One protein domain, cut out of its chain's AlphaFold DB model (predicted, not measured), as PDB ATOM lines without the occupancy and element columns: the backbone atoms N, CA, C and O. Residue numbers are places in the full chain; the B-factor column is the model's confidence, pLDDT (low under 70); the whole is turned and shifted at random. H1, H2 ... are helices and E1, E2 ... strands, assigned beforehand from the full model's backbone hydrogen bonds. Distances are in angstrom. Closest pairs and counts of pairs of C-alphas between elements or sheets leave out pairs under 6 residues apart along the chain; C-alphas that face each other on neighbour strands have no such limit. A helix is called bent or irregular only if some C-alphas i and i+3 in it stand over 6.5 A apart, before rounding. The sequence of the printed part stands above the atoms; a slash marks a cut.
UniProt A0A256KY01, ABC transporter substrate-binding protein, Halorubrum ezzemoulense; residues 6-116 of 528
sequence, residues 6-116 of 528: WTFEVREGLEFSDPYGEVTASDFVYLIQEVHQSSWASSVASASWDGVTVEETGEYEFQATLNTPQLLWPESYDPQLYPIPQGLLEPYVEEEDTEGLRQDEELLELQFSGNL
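What this domain is: This is residues 6 to 116 of the 528 residues of the protein "ABC transporter substrate-binding protein" of Halorubrum ezzemoulense (UniProt A0A256KY01). Look for one helix, H1, in the middle, with a small three-stranded sheet covering one side of it and a second helix, H3, packed on the other side. Short H4 packs on H3 beyond, H2 packs on the last residues of H1, and long unnamed stretches, residues 10 to 24 and 67 to 85, link E1 to H1 and E3 to H3. The printed part has 111 residues, with five named helices and three named strands in the order E1 H1 H2 E2 E3 H3 H4 H5; the sheet runs E1 E3 E2, antiparallel throughout. The class is mixed, helices and strands, with under half of the residues in named elements. The whole is compact, with a radius of gyration of the C-alphas of 14.0 A, and spans 38 by 32 by 22 A.

How they stand to each other: Start at E1, residues 6 to 9, an edge strand antiparallel to the inner strand E3, residues 61 to 66; look for N 8 and O 62, 2.8 A apart. E3 forms a hairpin with the other edge strand, E2, residues 52 to 58; N 55 and O 63 are 2.9 A apart. H1, residues 25 to 36, is on one face of this sheet, two layers in all, at a height over the sheet of 9.6 A; it is over E2 and only just over E3, with 3 of its C-alphas there, and runs along the strands, at 15 degrees to E2 on the local plane. E1, H1 with H2, residues 46 to 49, and E2 form a split strand-helix-strand unit, two strands running the same way with E3 between them, and its crossover is right-handed. H1, with residues 32 to 36 alone, and H2 only just touch, with 3 pairs of C-alphas within 8 A, the closest being those of His 36 and Ser 46 at 4.7 A. H1 touches H3, residues 86 to 95, the same way at a shallow tilt of 29 degrees; the closest C-alphas, of Asp 27 and Gln 86, are 5.2 A apart. H3 touches H4, residues 98 to 103, opposite ways at a steep tilt of 48 degrees, the closest C-alphas being those of Tyr 92 and Leu 101 at 6.0 A. H5, residues 105 to 108, is close to H4 but not clearly touching, the closest C-alphas being those of Leu 101 and Leu 107 at 7.8 A. In H1 and H4 every O i to N i+4 pair is within hydrogen-bond range, in H3 4 of 6; H2 and H5 are too short for such a pair.

Where its parts are: Find C-alpha 6 at (184.906, 238.517, 179.633), where E1 begins its 9.9 A. H1 runs 15.4 A from C-alpha 25 at (183.683, 234.177, 166.777), E2 18.3 A, E3 16.7 A and H3 14.4 A; H3 is irregular, only just, with C-alphas 88 and 91 7.0 A apart. H5 ends at C-alpha 108, at (201.693, 221.579, 161.412).

The domain as a whole: The two C-alphas farthest apart, those of Asp 18 and Thr 68, are 39.0 A apart. The links E1 to H1, with 15 residues, and E3 to H3, with 19, are long. The printed part has no cut; its mean pLDDT is 94.7, and no printed residue is under 70.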
ATOM      1  N   TRP A   6     184.050 237.911 180.642       95.25
ATOM      2  CA  TRP A   6     184.906 238.517 179.633       95.25
ATOM      3  C   TRP A   6     184.249 238.429 178.261       95.25
ATOM      4  O   TRP A   6     183.834 237.356 177.825       95.25
ATOM      5  N   THR A   7     184.164 239.567 177.583       96.06
ATOM      6  CA  THR A   7     183.651 239.666 176.215       96.06
ATOM      7  C   THR A   7     184.827 239.852 175.272       96.06
ATOM      8  O   THR A   7     185.637 240.757 175.468       96.06
ATOM      9  N   PHE A   8     184.907 238.993 174.264       96.06
ATOM     10  CA  PHE A   8     185.908 239.042 173.213       96.06
ATOM     11  C   PHE A   8     185.280 239.591 171.945       96.06
ATOM     12  O   PHE A   8     184.337 239.007 171.417       96.06
ATOM     13  N   GLU A   9     185.837 240.692 171.456       95.88
ATOM     14  CA  GLU A   9     185.498 241.268 170.160       95.88
ATOM     15  C   GLU A   9     186.561 240.817 169.147       95.88
ATOM     16  O   GLU A   9     187.738 241.173 169.253       95.88
ATOM     17  N   VAL A  10     186.157 239.985 168.189       95.75
ATOM     18  CA  VAL A  10     187.002 239.540 167.079       95.75
ATOM     19  C   VAL A  10     187.125 240.690 166.083       95.75
ATOM     20  O   VAL A  10     186.142 241.337 165.729       95.75
ATOM     21  N   ARG A  11     188.345 240.968 165.623       93.38
ATOM     22  CA  ARG A  11     188.567 241.992 164.598       93.38
ATOM     23  C   ARG A  11     187.951 241.533 163.269       93.38
ATOM     24  O   ARG A  11     188.199 240.415 162.836       93.38
ATOM     25  N   GLU A  12     187.183 242.406 162.624       94.19
ATOM     26  CA  GLU A  12     186.679 242.184 161.259       94.19
ATOM     27  C   GLU A  12     187.829 242.216 160.232       94.19
ATOM     28  O   GLU A  12     188.827 242.913 160.437       94.19
ATOM     29  N   GLY A  13     187.684 241.510 159.104       93.56
ATOM     30  CA  GLY A  13     188.699 241.488 158.041       93.56
ATOM     31  C   GLY A  13     189.891 240.561 158.306       93.56
ATOM     32  O   GLY A  13     190.873 240.585 157.565       93.56
ATOM     33  N   LEU A  14     189.816 239.736 159.351       97.25
ATOM     34  CA  LEU A  14     190.711 238.598 159.529       97.25
ATOM     35  C   LEU A  14     190.305 237.489 158.551       97.25
ATOM     36  O   LEU A  14     189.158 237.061 158.548       97.25
ATOM     37  N   GLU A  15     191.234 236.996 157.741       97.62
ATOM     38  CA  GLU A  15     190.985 235.968 156.730       97.62
ATOM     39  C   GLU A  15     191.980 234.818 156.884       97.62
ATOM     40  O   GLU A  15     193.197 235.011 156.895       97.62
ATOM     41  N   PHE A  16     191.455 233.598 156.958       98.44
ATOM     42  CA  PHE A  16     192.225 232.390 156.711       98.44
ATOM     43  C   PHE A  16     192.538 232.247 155.218       98.44
ATOM     44  O   PHE A  16     191.879 232.824 154.351       98.44
ATOM     45  N   SER A  17     193.517 231.405 154.899       96.56
ATOM     46  CA  SER A  17     193.779 230.999 153.520       96.56
ATOM     47  C   SER A  17     192.549 230.322 152.897       96.56
ATOM     48  O   SER A  17     191.735 229.693 153.584       96.56
ATOM     49  N   ASP A  18     192.440 230.377 151.566       93.88
ATOM     50  CA  ASP A  18     191.473 229.558 150.829       93.88
ATOM     51  C   ASP A  18     191.607 228.073 151.245       93.88
ATOM     52  O   ASP A  18     192.726 227.553 151.259       93.88
ATOM     53  N   PRO A  19     190.497 227.351 151.504       96.00
ATOM     54  CA  PRO A  19     189.112 227.719 151.200       96.00
ATOM     55  C   PRO A  19     188.288 228.238 152.398       96.00
ATOM     56  O   PRO A  19     187.061 228.272 152.286       96.00
ATOM     57  N   TYR A  20     188.904 228.564 153.540       97.25
ATOM     58  CA  TYR A  20     188.173 228.733 154.807       97.25
ATOM     59  C   TYR A  20     187.468 230.083 154.956       97.25
ATOM     60  O   TYR A  20     186.369 230.127 155.504       97.25
ATOM     61  N   GLY A  21     188.035 231.153 154.394       96.69
ATOM     62  CA  GLY A  21     187.427 232.483 154.405       96.69
ATOM     63  C   GLY A  21     187.678 233.264 155.696       96.69
ATOM     64  O   GLY A  21     188.739 233.154 156.301       96.69
ATOM     65  N   GLU A  22     186.717 234.105 156.074       97.88
ATOM     66  CA  GLU A  22     186.832 235.055 157.187       97.88
ATOM     67  C   GLU A  22     186.831 234.361 158.556       97.88
ATOM     68  O   GLU A  22     186.076 233.413 158.777       97.88
ATOM     69  N   VAL A  23     187.662 234.857 159.475       98.38
ATOM     70  CA  VAL A  23     187.688 234.422 160.875       98.38
ATOM     71  C   VAL A  23     186.535 235.074 161.623       98.38
ATOM     72  O   VAL A  23     186.391 236.296 161.633       98.38
ATOM     73  N   THR A  24     185.757 234.258 162.323       98.38
ATOM     74  CA  THR A  24     184.611 234.715 163.119       98.38
ATOM     75  C   THR A  24     184.721 234.246 164.565       98.38
ATOM     76  O   THR A  24     185.602 233.466 164.932       98.38
ATOM     77  N   ALA A  25     183.802 234.697 165.418       98.44
ATOM     78  CA  ALA A  25     183.683 234.177 166.777       98.44
ATOM     79  C   ALA A  25     183.451 232.655 166.802       98.44
ATOM     80  O   ALA A  25     183.945 231.986 167.710       98.44
ATOM     81  N   SER A  26     182.773 232.094 165.791       98.31
ATOM     82  CA  SER A  26     182.506 230.655 165.707       98.31
ATOM     83  C   SER A  26     183.788 229.816 165.671       98.31
ATOM     84  O   SER A  26     183.829 228.777 166.322       98.31
ATOM     85  N   ASP A  27     184.859 230.269 165.005       98.50
ATOM     86  CA  ASP A  27     186.133 229.530 164.940       98.50
ATOM     87  C   ASP A  27     186.791 229.396 166.321       98.50
ATOM     88  O   ASP A  27     187.268 228.325 166.704       98.50
ATOM     89  N   PHE A  28     186.764 230.474 167.110       98.19
ATOM     90  CA  PHE A  28     187.277 230.473 168.479       98.19
ATOM     91  C   PHE A  28     186.424 229.605 169.405       98.19
ATOM     92  O   PHE A  28     186.960 228.778 170.141       98.19
ATOM     93  N   VAL A  29     185.099 229.775 169.361       98.44
ATOM     94  CA  VAL A  29     184.165 229.014 170.202       98.44
ATOM     95  C   VAL A  29     184.261 227.521 169.893       98.44
ATOM     96  O   VAL A  29     184.343 226.717 170.823       98.44
ATOM     97  N   TYR A  30     184.326 227.151 168.611       98.44
ATOM     98  CA  TYR A  30     184.479 225.766 168.172       98.44
ATOM     99  C   TYR A  30     185.802 225.163 168.651       98.44
ATOM    100  O   TYR A  30     185.801 224.093 169.258       98.44
ATOM    101  N   LEU A  31     186.928 225.866 168.460       97.94
ATOM    102  CA  LEU A  31     188.234 225.426 168.955       97.94
ATOM    103  C   LEU A  31     188.216 225.201 170.476       97.94
ATOM    104  O   LEU A  31     188.707 224.181 170.964       97.94
ATOM    105  N   ILE A  32     187.631 226.127 171.237       97.94
ATOM    106  CA  ILE A  32     187.576 226.003 172.695       97.94
ATOM    107  C   ILE A  32     186.725 224.800 173.105       97.94
ATOM    108  O   ILE A  32     187.205 223.941 173.845       97.94
ATOM    109  N   GLN A  33     185.484 224.721 172.631       97.50
ATOM    110  CA  GLN A  33     184.525 223.715 173.092       97.50
ATOM    111  C   GLN A  33     184.885 222.305 172.611       97.50
ATOM    112  O   GLN A  33     184.860 221.356 173.396       97.50
ATOM    113  N   GLU A  34     185.257 222.160 171.340       97.56
ATOM    114  CA  GLU A  34     185.439 220.848 170.715       97.56
ATOM    115  C   GLU A  34     186.871 220.315 170.839       97.56
ATOM    116  O   GLU A  34     187.081 219.106 170.725       97.56
ATOM    117  N   VAL A  35     187.865 221.173 171.115       96.69
ATOM    118  CA  VAL A  35     189.280 220.766 171.231       96.69
ATOM    119  C   VAL A  35     189.851 221.053 172.616       96.69
ATOM    120  O   VAL A  35     190.395 220.148 173.244       96.69
ATOM    121  N   HIS A  36     189.775 222.289 173.116       96.31
ATOM    122  CA  HIS A  36     190.406 222.615 174.401       96.31
ATOM    123  C   HIS A  36     189.663 222.000 175.591       96.31
ATOM    124  O   HIS A  36     190.304 221.486 176.504       96.31
ATOM    125  N   GLN A  37     188.332 221.994 175.574       95.56
ATOM    126  CA  GLN A  37     187.500 221.467 176.662       95.56
ATOM    127  C   GLN A  37     187.165 219.979 176.513       95.56
ATOM    128  O   GLN A  37     186.609 219.371 177.430       95.56
ATOM    129  N   SER A  38     187.500 219.373 175.374       93.31
ATOM    130  CA  SER A  38     187.205 217.972 175.099       93.31
ATOM    131  C   SER A  38     188.328 217.044 175.571       93.31
ATOM    132  O   SER A  38     189.517 217.367 175.546       93.31
ATOM    133  N   SER A  39     187.957 215.836 175.998       90.75
ATOM    134  CA  SER A  39     188.925 214.839 176.467       90.75
ATOM    135  C   SER A  39     189.644 214.109 175.329       90.75
ATOM    136  O   SER A  39     190.743 213.593 175.540       90.75
ATOM    137  N   TRP A  40     189.060 214.065 174.125       94.31
ATOM    138  CA  TRP A  40     189.621 213.319 172.995       94.31
ATOM    139  C   TRP A  40     190.909 213.962 172.460       94.31
ATOM    140  O   TRP A  40     191.858 213.255 172.122       94.31
ATOM    141  N   ALA A  41     190.987 215.294 172.425       91.12
ATOM    142  CA  ALA A  41     192.109 216.000 171.811       91.12
ATOM    143  C   ALA A  41     193.377 216.000 172.680       91.12
ATOM    144  O   ALA A  41     194.476 216.199 172.162       91.12
ATOM    145  N   SER A  42     193.243 215.774 173.996       87.38
ATOM    146  CA  SER A  42     194.345 215.915 174.964       87.38
ATOM    147  C   SER A  42     195.075 217.260 174.811       87.38
ATOM    148  O   SER A  42     196.306 217.312 174.737       87.38
ATOM    149  N   SER A  43     194.306 218.347 174.685       91.19
ATOM    150  CA  SER A  43     194.850 219.672 174.405       91.19
ATOM    151  C   SER A  43     195.704 220.187 175.565       91.19
ATOM    152  O   SER A  43     195.332 220.100 176.731       91.19
ATOM    153  N   VAL A  44     196.850 220.795 175.254       87.31
ATOM    154  CA  VAL A  44     197.708 221.417 176.280       87.31
ATOM    155  C   VAL A  44     197.058 222.643 176.930       87.31
ATOM    156  O   VAL A  44     197.437 223.009 178.036       87.31
ATOM    157  N   ALA A  45     196.067 223.251 176.271       91.31
ATOM    158  CA  ALA A  45     195.318 224.394 176.786       91.31
ATOM    159  C   ALA A  45     194.087 223.990 177.618       91.31
ATOM    160  O   ALA A  45     193.371 224.869 178.092       91.31
ATOM    161  N   SER A  46     193.825 222.690 177.822       91.31
ATOM    162  CA  SER A  46     192.640 222.235 178.565       91.31
ATOM    163  C   SER A  46     192.559 222.822 179.973       91.31
ATOM    164  O   SER A  46     191.479 223.215 180.398       91.31
ATOM    165  N   ALA A  47     193.691 222.956 180.672       86.25
ATOM    166  CA  ALA A  47     193.724 223.540 182.014       86.25
ATOM    167  C   ALA A  47     193.293 225.018 182.037       86.25
ATOM    168  O   ALA A  47     192.620 225.442 182.971       86.25
ATOM    169  N   SER A  48     193.634 225.793 181.002       88.81
ATOM    170  CA  SER A  48     193.295 227.221 180.911       88.81
ATOM    171  C   SER A  48     191.814 227.476 180.600       88.81
ATOM    172  O   SER A  48     191.319 228.579 180.827       88.81
ATOM    173  N   TRP A  49     191.112 226.468 180.071       93.06
ATOM    174  CA  TRP A  49     189.698 226.533 179.690       93.06
ATOM    175  C   TRP A  49     188.785 225.670 180.575       93.06
ATOM    176  O   TRP A  49     187.577 225.598 180.321       93.06
ATOM    177  N   ASP A  50     189.333 225.032 181.611       89.06
ATOM    178  CA  ASP A  50     188.565 224.219 182.552       89.06
ATOM    179  C   ASP A  50     187.592 225.084 183.365       89.06
ATOM    180  O   ASP A  50     187.924 226.168 183.848       89.06
ATOM    181  N   GLY A  51     186.349 224.619 183.493       89.50
ATOM    182  CA  GLY A  51     185.295 225.366 184.179       89.50
ATOM    183  C   GLY A  51     184.954 226.730 183.555       89.50
ATOM    184  O   GLY A  51     184.357 227.567 184.233       89.50
ATOM    185  N   VAL A  52     185.317 226.980 182.294       95.69
ATOM    186  CA  VAL A  52     184.949 228.204 181.569       95.69
ATOM    187  C   VAL A  52     183.746 227.925 180.674       95.69
ATOM    188  O   VAL A  52     183.778 227.049 179.818       95.69
ATOM    189  N   THR A  53     182.662 228.676 180.838       97.44
ATOM    190  CA  THR A  53     181.533 228.617 179.901       97.44
ATOM    191  C   THR A  53     181.782 229.601 178.770       97.44
ATOM    192  O   THR A  53     181.933 230.792 179.034       97.44
ATOM    193  N   VAL A  54     181.814 229.121 177.527       97.88
ATOM    194  CA  VAL A  54     182.025 229.959 176.342       97.88
ATOM    195  C   VAL A  54     180.776 229.951 175.474       97.88
ATOM    196  O   VAL A  54     180.251 228.883 175.167       97.88
ATOM    197  N   GLU A  55     180.295 231.128 175.089       97.94
ATOM    198  CA  GLU A  55     179.085 231.298 174.283       97.94
ATOM    199  C   GLU A  55     179.340 232.296 173.152       97.94
ATOM    200  O   GLU A  55     179.816 233.405 173.391       97.94
ATOM    201  N   GLU A  56     178.996 231.926 171.919       98.38
ATOM    202  CA  GLU A  56     178.943 232.871 170.801       98.38
ATOM    203  C   GLU A  56     177.779 233.849 171.020       98.38
ATOM    204  O   GLU A  56     176.623 233.438 171.173       98.38
ATOM    205  N   THR A  57     178.073 235.148 171.041       98.12
ATOM    206  CA  THR A  57     177.085 236.213 171.280       98.12
ATOM    207  C   THR A  57     176.827 237.069 170.039       98.12
ATOM    208  O   THR A  57     175.791 237.739 169.957       98.12
ATOM    209  N   GLY A  58     177.693 236.976 169.027       98.19
ATOM    210  CA  GLY A  58     177.537 237.569 167.705       98.19
ATOM    211  C   GLY A  58     178.574 237.037 166.711       98.19
ATOM    212  O   GLY A  58     179.459 236.278 167.075       98.19
ATOM    213  N   GLU A  59     178.490 237.477 165.454       98.19
ATOM    214  CA  GLU A  59     179.400 237.043 164.372       98.19
ATOM    215  C   GLU A  59     180.883 237.294 164.702       98.19
ATOM    216  O   GLU A  59     181.733 236.449 164.442       98.19
ATOM    217  N   TYR A  60     181.176 238.415 165.365       98.38
ATOM    218  CA  TYR A  60     182.515 238.800 165.823       98.38
ATOM    219  C   TYR A  60     182.581 238.962 167.343       98.38
ATOM    220  O   TYR A  60     183.407 239.709 167.853       98.38
ATOM    221  N   GLU A  61     181.681 238.318 168.084       98.56
ATOM    222  CA  GLU A  61     181.649 238.444 169.538       98.56
ATOM    223  C   GLU A  61     181.383 237.092 170.195       98.56
ATOM    224  O   GLU A  61     180.433 236.384 169.847       98.56
ATOM    225  N   PHE A  62     182.200 236.742 171.182       98.25
ATOM    226  CA  PHE A  62     181.897 235.648 172.094       98.25
ATOM    227  C   PHE A  62     182.191 236.053 173.532       98.25
ATOM    228  O   PHE A  62     182.994 236.946 173.813       98.25
ATOM    229  N   GLN A  63     181.530 235.383 174.464       97.81
ATOM    230  CA  GLN A  63     181.682 235.614 175.889       97.81
ATOM    231  C   GLN A  63     182.281 234.378 176.553       97.81
ATOM    232  O   GLN A  63     181.838 233.260 176.303       97.81
ATOM    233  N   ALA A  64     183.242 234.592 177.447       97.12
ATOM    234  CA  ALA A  64     183.708 233.597 178.399       97.12
ATOM    235  C   ALA A  64     183.239 233.971 179.810       97.12
ATOM    236  O   ALA A  64     183.351 235.121 180.239       97.12
ATOM    237  N   THR A  65     182.714 232.990 180.536       96.94
ATOM    238  CA  THR A  65     182.290 233.116 181.934       96.94
ATOM    239  C   THR A  65     183.074 232.110 182.762       96.94
ATOM    240  O   THR A  65     182.930 230.901 182.573       96.94
ATOM    241  N   LEU A  66     183.929 232.604 183.648       93.44
ATOM    242  CA  LEU A  66     184.798 231.790 184.487       93.44
ATOM    243  C   LEU A  66     184.043 231.375 185.753       93.44
ATOM    244  O   LEU A  66     183.476 232.216 186.442       93.44
ATOM    245  N   ASN A  67     184.116 230.095 186.129       90.06
ATOM    246  CA  ASN A  67     183.580 229.637 187.419       90.06
ATOM    247  C   ASN A  67     184.305 230.257 188.628       90.06
ATOM    248  O   ASN A  67     183.750 230.314 189.725       90.06
ATOM    249  N   THR A  68     185.556 230.682 188.438       84.75
ATOM    250  CA  THR A  68     186.348 231.419 189.426       84.75
ATOM    251  C   THR A  68     186.821 232.724 188.792       84.75
ATOM    252  O   THR A  68     187.602 232.653 187.841       84.75
ATOM    253  N   PRO A  69     186.385 233.895 189.288       87.69
ATOM    254  CA  PRO A  69     186.808 235.178 188.740       87.69
ATOM    255  C   PRO A  69     188.332 235.334 188.726       87.69
ATOM    256  O   PRO A  69     189.018 234.970 189.683       87.69
ATOM    257  N   GLN A  70     188.867 235.894 187.643       88.88
ATOM    258  CA  GLN A  70     190.287 236.208 187.506       88.88
ATOM    259  C   GLN A  70     190.453 237.608 186.927       88.88
ATOM    260  O   GLN A  70     190.135 237.856 185.770       88.88
ATOM    261  N   LEU A  71     190.982 238.533 187.728       91.31
ATOM    262  CA  LEU A  71     191.077 239.951 187.361       91.31
ATOM    263  C   LEU A  71     192.079 240.260 186.243       91.31
ATOM    264  O   LEU A  71     191.982 241.318 185.630       91.31
ATOM    265  N   LEU A  72     193.058 239.381 186.028       90.69
ATOM    266  CA  LEU A  72     194.113 239.558 185.026       90.69
ATOM    267  C   LEU A  72     193.905 238.688 183.788       90.69
ATOM    268  O   LEU A  72     194.764 238.664 182.924       90.69
ATOM    269  N   TRP A  73     192.823 237.926 183.705       89.94
ATOM    270  CA  TRP A  73     192.578 237.053 182.565       89.94
ATOM    271  C   TRP A  73     192.064 237.877 181.376       89.94
ATOM    272  O   TRP A  73     191.189 238.695 181.587       89.94
ATOM    273  N   PRO A  74     192.540 237.733 180.131       87.12
ATOM    274  CA  PRO A  74     193.725 237.009 179.683       87.12
ATOM    275  C   PRO A  74     194.991 237.896 179.621       87.12
ATOM    276  O   PRO A  74     196.005 237.473 179.070       87.12
ATOM    277  N   GLU A  75     194.973 239.124 180.164       85.75
ATOM    278  CA  GLU A  75     196.142 240.037 180.250       85.75
ATOM    279  C   GLU A  75     197.393 239.389 180.891       85.75
ATOM    280  O   GLU A  75     198.527 239.828 180.688       85.75
ATOM    281  N   SER A  76     197.187 238.307 181.636       84.81
ATOM    282  CA  SER A  76     198.177 237.434 182.252       84.81
ATOM    283  C   SER A  76     198.946 236.538 181.263       84.81
ATOM    284  O   SER A  76     199.874 235.851 181.691       84.81
ATOM    285  N   TYR A  77     198.619 236.579 179.961       80.94
ATOM    286  CA  TYR A  77     199.111 235.690 178.890       80.94
ATOM    287  C   TYR A  77     198.612 234.239 178.982       80.94
ATOM    288  O   TYR A  77     199.219 233.336 178.404       80.94
ATOM    289  N   ASP A  78     197.506 234.016 179.687       85.75
ATOM    290  CA  ASP A  78     196.860 232.714 179.833       85.75
ATOM    291  C   ASP A  78     195.331 232.898 179.900       85.75
ATOM    292  O   ASP A  78     194.863 233.645 180.767       85.75
ATOM    293  N   PRO A  79     194.541 232.261 179.012       87.88
ATOM    294  CA  PRO A  79     194.928 231.384 177.913       87.88
ATOM    295  C   PRO A  79     195.572 232.147 176.761       87.88
ATOM    296  O   PRO A  79     195.209 233.279 176.442       87.88
ATOM    297  N   GLN A  80     196.474 231.463 176.064       88.00
ATOM    298  CA  GLN A  80     196.798 231.818 174.689       88.00
ATOM    299  C   GLN A  80     195.753 231.200 173.763       88.00
ATOM    300  O   GLN A  80     195.419 230.022 173.901       88.00
ATOM    301  N   LEU A  81     195.248 231.991 172.822       91.44
ATOM    302  CA  LEU A  81     194.202 231.562 171.907       91.44
ATOM    303  C   LEU A  81     194.499 232.072 170.497       91.44
ATOM    304  O   LEU A  81     194.652 233.273 170.287       91.44
ATOM    305  N   TYR A  82     194.562 231.148 169.543       92.12
ATOM    306  CA  TYR A  82     194.789 231.432 168.127       92.12
ATOM    307  C   TYR A  82     193.697 230.722 167.325       92.12
ATOM    308  O   TYR A  82     193.474 229.536 167.572       92.12
ATOM    309  N   PRO A  83     192.995 231.404 166.405       95.75
ATOM    310  CA  PRO A  83     191.887 230.793 165.690       95.75
ATOM    311  C   PRO A  83     192.404 229.733 164.711       95.75
ATOM    312  O   PRO A  83     193.422 229.925 164.045       95.75
ATOM    313  N   ILE A  84     191.683 228.619 164.619       97.38
ATOM    314  CA  ILE A  84     191.897 227.559 163.629       97.38
ATOM    315  C   ILE A  84     190.566 227.384 162.892       97.38
ATOM    316  O   ILE A  84     189.535 227.376 163.567       97.38
ATOM    317  N   PRO A  85     190.554 227.232 161.553       98.25
ATOM    318  CA  PRO A  85     189.308 227.105 160.819       98.25
ATOM    319  C   PRO A  85     188.474 225.941 161.337       98.25
ATOM    320  O   PRO A  85     188.951 224.801 161.375       98.25
ATOM    321  N   GLN A  86     187.205 226.199 161.655       97.69
ATOM    322  CA  GLN A  86     186.287 225.141 162.079       97.69
ATOM    323  C   GLN A  86     186.278 223.969 161.080       97.69
ATOM    324  O   GLN A  86     186.418 222.813 161.471       97.69
ATOM    325  N   GLY A  87     186.195 224.260 159.778       97.12
ATOM    326  CA  GLY A  87     186.147 223.230 158.733       97.12
ATOM    327  C   GLY A  87     187.415 222.369 158.615       97.12
ATOM    328  O   GLY A  87     187.337 221.266 158.079       97.12
ATOM    329  N   LEU A  88     188.564 222.845 159.111       98.12
ATOM    330  CA  LEU A  88     189.801 222.057 159.185       98.12
ATOM    331  C   LEU A  88     189.777 221.097 160.386       98.12
ATOM    332  O   LEU A  88     190.304 219.991 160.309       98.12
ATOM    333  N   LEU A  89     189.133 221.495 161.486       98.06
ATOM    334  CA  LEU A  89     189.023 220.692 162.707       98.06
ATOM    335  C   LEU A  89     187.893 219.655 162.653       98.06
ATOM    336  O   LEU A  89     188.045 218.569 163.217       98.06
ATOM    337  N   GLU A  90     186.785 219.971 161.975       97.75
ATOM    338  CA  GLU A  90     185.564 219.152 161.906       97.75
ATOM    339  C   GLU A  90     185.818 217.654 161.655       97.75
ATOM    340  O   GLU A  90     185.287 216.842 162.418       97.75
ATOM    341  N   PRO A  91     186.649 217.239 160.676       97.50
ATOM    342  CA  PRO A  91     186.892 215.818 160.430       97.50
ATOM    343  C   PRO A  91     187.475 215.070 161.638       97.50
ATOM    344  O   PRO A  91     187.117 213.917 161.874       97.50
ATOM    345  N   TYR A  92     188.351 215.714 162.416       98.00
ATOM    346  CA  TYR A  92     188.991 215.100 163.584       98.00
ATOM    347  C   TYR A  92     188.078 215.107 164.802       98.00
ATOM    348  O   TYR A  92     188.078 214.145 165.563       98.00
ATOM    349  N   VAL A  93     187.279 216.164 164.966       97.69
ATOM    350  CA  VAL A  93     186.264 216.250 166.022       97.69
ATOM    351  C   VAL A  93     185.198 215.170 165.822       97.69
ATOM    352  O   VAL A  93     184.870 214.450 166.761       97.69
ATOM    353  N   GLU A  94     184.686 215.001 164.597       96.88
ATOM    354  CA  GLU A  94     183.653 214.002 164.284       96.88
ATOM    355  C   GLU A  94     184.116 212.557 164.529       96.88
ATOM    356  O   GLU A  94     183.308 211.701 164.910       96.88
ATOM    357  N   GLU A  95     185.398 212.274 164.287       97.06
ATOM    358  CA  GLU A  95     185.991 210.943 164.451       97.06
ATOM    359  C   GLU A  95     186.715 210.747 165.798       97.06
ATOM    360  O   GLU A  95     187.162 209.631 166.075       97.06
ATOM    361  N   GLU A  96     186.805 211.788 166.636       97.12
ATOM    362  CA  GLU A  96     187.669 211.847 167.830       97.12
ATOM    363  C   GLU A  96     189.122 211.409 167.517       97.12
ATOM    364  O   GLU A  96     189.770 210.687 168.282       97.12
ATOM    365  N   ASP A  97     189.645 211.814 166.353       97.06
ATOM    366  CA  ASP A  97     190.932 211.354 165.821       97.06
ATOM    367  C   ASP A  97     192.106 212.210 166.315       97.06
ATOM    368  O   ASP A  97     192.636 213.082 165.618       97.06
ATOM    369  N   THR A  98     192.548 211.928 167.541       96.00
ATOM    370  CA  THR A  98     193.705 212.587 168.165       96.00
ATOM    371  C   THR A  98     194.983 212.457 167.331       96.00
ATOM    372  O   THR A  98     195.790 213.385 167.286       96.00
ATOM    373  N   GLU A  99     195.220 211.299 166.704       95.19
ATOM    374  CA  GLU A  99     196.469 211.063 165.973       95.19
ATOM    375  C   GLU A  99     196.452 211.772 164.620       95.19
ATOM    376  O   GLU A  99     197.461 212.368 164.242       95.19
ATOM    377  N   GLY A 100     195.308 211.762 163.930       96.38
ATOM    378  CA  GLY A 100     195.100 212.534 162.712       96.38
ATOM    379  C   GLY A 100     195.331 214.021 162.941       96.38
ATOM    380  O   GLY A 100     196.138 214.613 162.228       96.38
ATOM    381  N   LEU A 101     194.730 214.591 163.993       95.69
ATOM    382  CA  LEU A 101     194.918 216.000 164.352       95.69
ATOM    383  C   LEU A 101     196.404 216.340 164.567       95.69
ATOM    384  O   LEU A 101     196.889 217.372 164.115       95.69
ATOM    385  N   ARG A 102     197.154 215.463 165.247       93.12
ATOM    386  CA  ARG A 102     198.581 215.678 165.558       93.12
ATOM    387  C   ARG A 102     199.516 215.536 164.360       93.12
ATOM    388  O   ARG A 102     200.656 216.000 164.437       93.12
ATOM    389  N   GLN A 103     199.094 214.825 163.322       95.25
ATOM    390  CA  GLN A 103     199.905 214.540 162.138       95.25
ATOM    391  C   GLN A 103     199.511 215.373 160.919       95.25
ATOM    392  O   GLN A 103     200.191 215.267 159.897       95.25
ATOM    393  N   ASP A 104     198.444 216.167 161.008       96.88
ATOM    394  CA  ASP A 104     197.952 216.946 159.883       96.88
ATOM    395  C   ASP A 104     198.979 217.990 159.416       96.88
ATOM    396  O   ASP A 104     199.471 218.810 160.190       96.88
ATOM    397  N   GLU A 105     199.330 217.924 158.133       95.38
ATOM    398  CA  GLU A 105     200.361 218.768 157.525       95.38
ATOM    399  C   GLU A 105     199.916 220.233 157.456       95.38
ATOM    400  O   GLU A 105     200.728 221.128 157.675       95.38
ATOM    401  N   GLU A 106     198.626 220.487 157.226       96.00
ATOM    402  CA  GLU A 106     198.080 221.837 157.112       96.00
ATOM    403  C   GLU A 106     198.133 222.577 158.454       96.00
ATOM    404  O   GLU A 106     198.528 223.748 158.507       96.00
ATOM    405  N   LEU A 107     197.807 221.870 159.543       95.31
ATOM    406  CA  LEU A 107     197.950 222.356 160.915       95.31
ATOM    407  C   LEU A 107     199.420 222.537 161.311       95.31
ATOM    408  O   LEU A 107     199.783 223.580 161.857       95.31
ATOM    409  N   LEU A 108     200.274 221.544 161.038       92.69
ATOM    410  CA  LEU A 108     201.693 221.579 161.412       92.69
ATOM    411  C   LEU A 108     202.476 222.675 160.679       92.69
ATOM    412  O   LEU A 108     203.411 223.238 161.250       92.69
ATOM    413  N   GLU A 109     202.114 222.967 159.431       93.31
ATOM    414  CA  GLU A 109     202.786 223.959 158.587       93.31
ATOM    415  C   GLU A 109     202.023 225.289 158.484       93.31
ATOM    416  O   GLU A 109     202.437 226.178 157.742       93.31
ATOM    417  N   LEU A 110     200.938 225.461 159.252       94.38
ATOM    418  CA  LEU A 110     200.157 226.702 159.343       94.38
ATOM    419  C   LEU A 110     199.629 227.206 157.986       94.38
ATOM    420  O   LEU A 110     199.478 228.413 157.775       94.38
ATOM    421  N   GLN A 111     199.330 226.301 157.054       95.38
ATOM    422  CA  GLN A 111     198.956 226.662 155.677       95.38
ATOM    423  C   GLN A 111     197.595 227.388 155.611       95.38
ATOM    424  O   GLN A 111     197.318 228.123 154.660       95.38
ATOM    425  N   PHE A 112     196.778 227.251 156.657       96.69
ATOM    426  CA  PHE A 112     195.487 227.919 156.820       96.69
ATOM    427  C   PHE A 112     195.581 229.395 157.247       96.69
ATOM    428  O   PHE A 112     194.572 230.092 157.241       96.69
ATOM    429  N   SER A 113     196.759 229.881 157.651       95.62
ATOM    430  CA  SER A 113     196.910 231.126 158.424       95.62
ATOM    431  C   SER A 113     196.549 232.433 157.706       95.62
ATOM    432  O   SER A 113     196.396 233.439 158.391       95.62
ATOM    433  N   GLY A 114     196.392 232.448 156.377       96.56
ATOM    434  CA  GLY A 114     195.926 233.610 155.612       96.56
ATOM    435  C   GLY A 114     196.629 234.921 155.980       96.56
ATOM    436  O   GLY A 114     197.855 235.011 155.913       96.56
ATOM    437  N   ASN A 115     195.866 235.936 156.390       97.00
ATOM    438  CA  ASN A 115     196.397 237.245 156.781       97.00
ATOM    439  C   ASN A 115     196.755 237.388 158.273       97.00
ATOM    440  O   ASN A 115     197.165 238.467 158.711       97.00
ATOM    441  N   LEU A 116     196.616 236.324 159.068       96.19
ATOM    442  CA  LEU A 116     196.661 236.388 160.536       96.19
ATOM    443  C   LEU A 116     198.069 236.585 161.105       96.19
ATOM    444  O   LEU A 116     198.235 237.036 162.239       96.19
TER     445      LEU A 116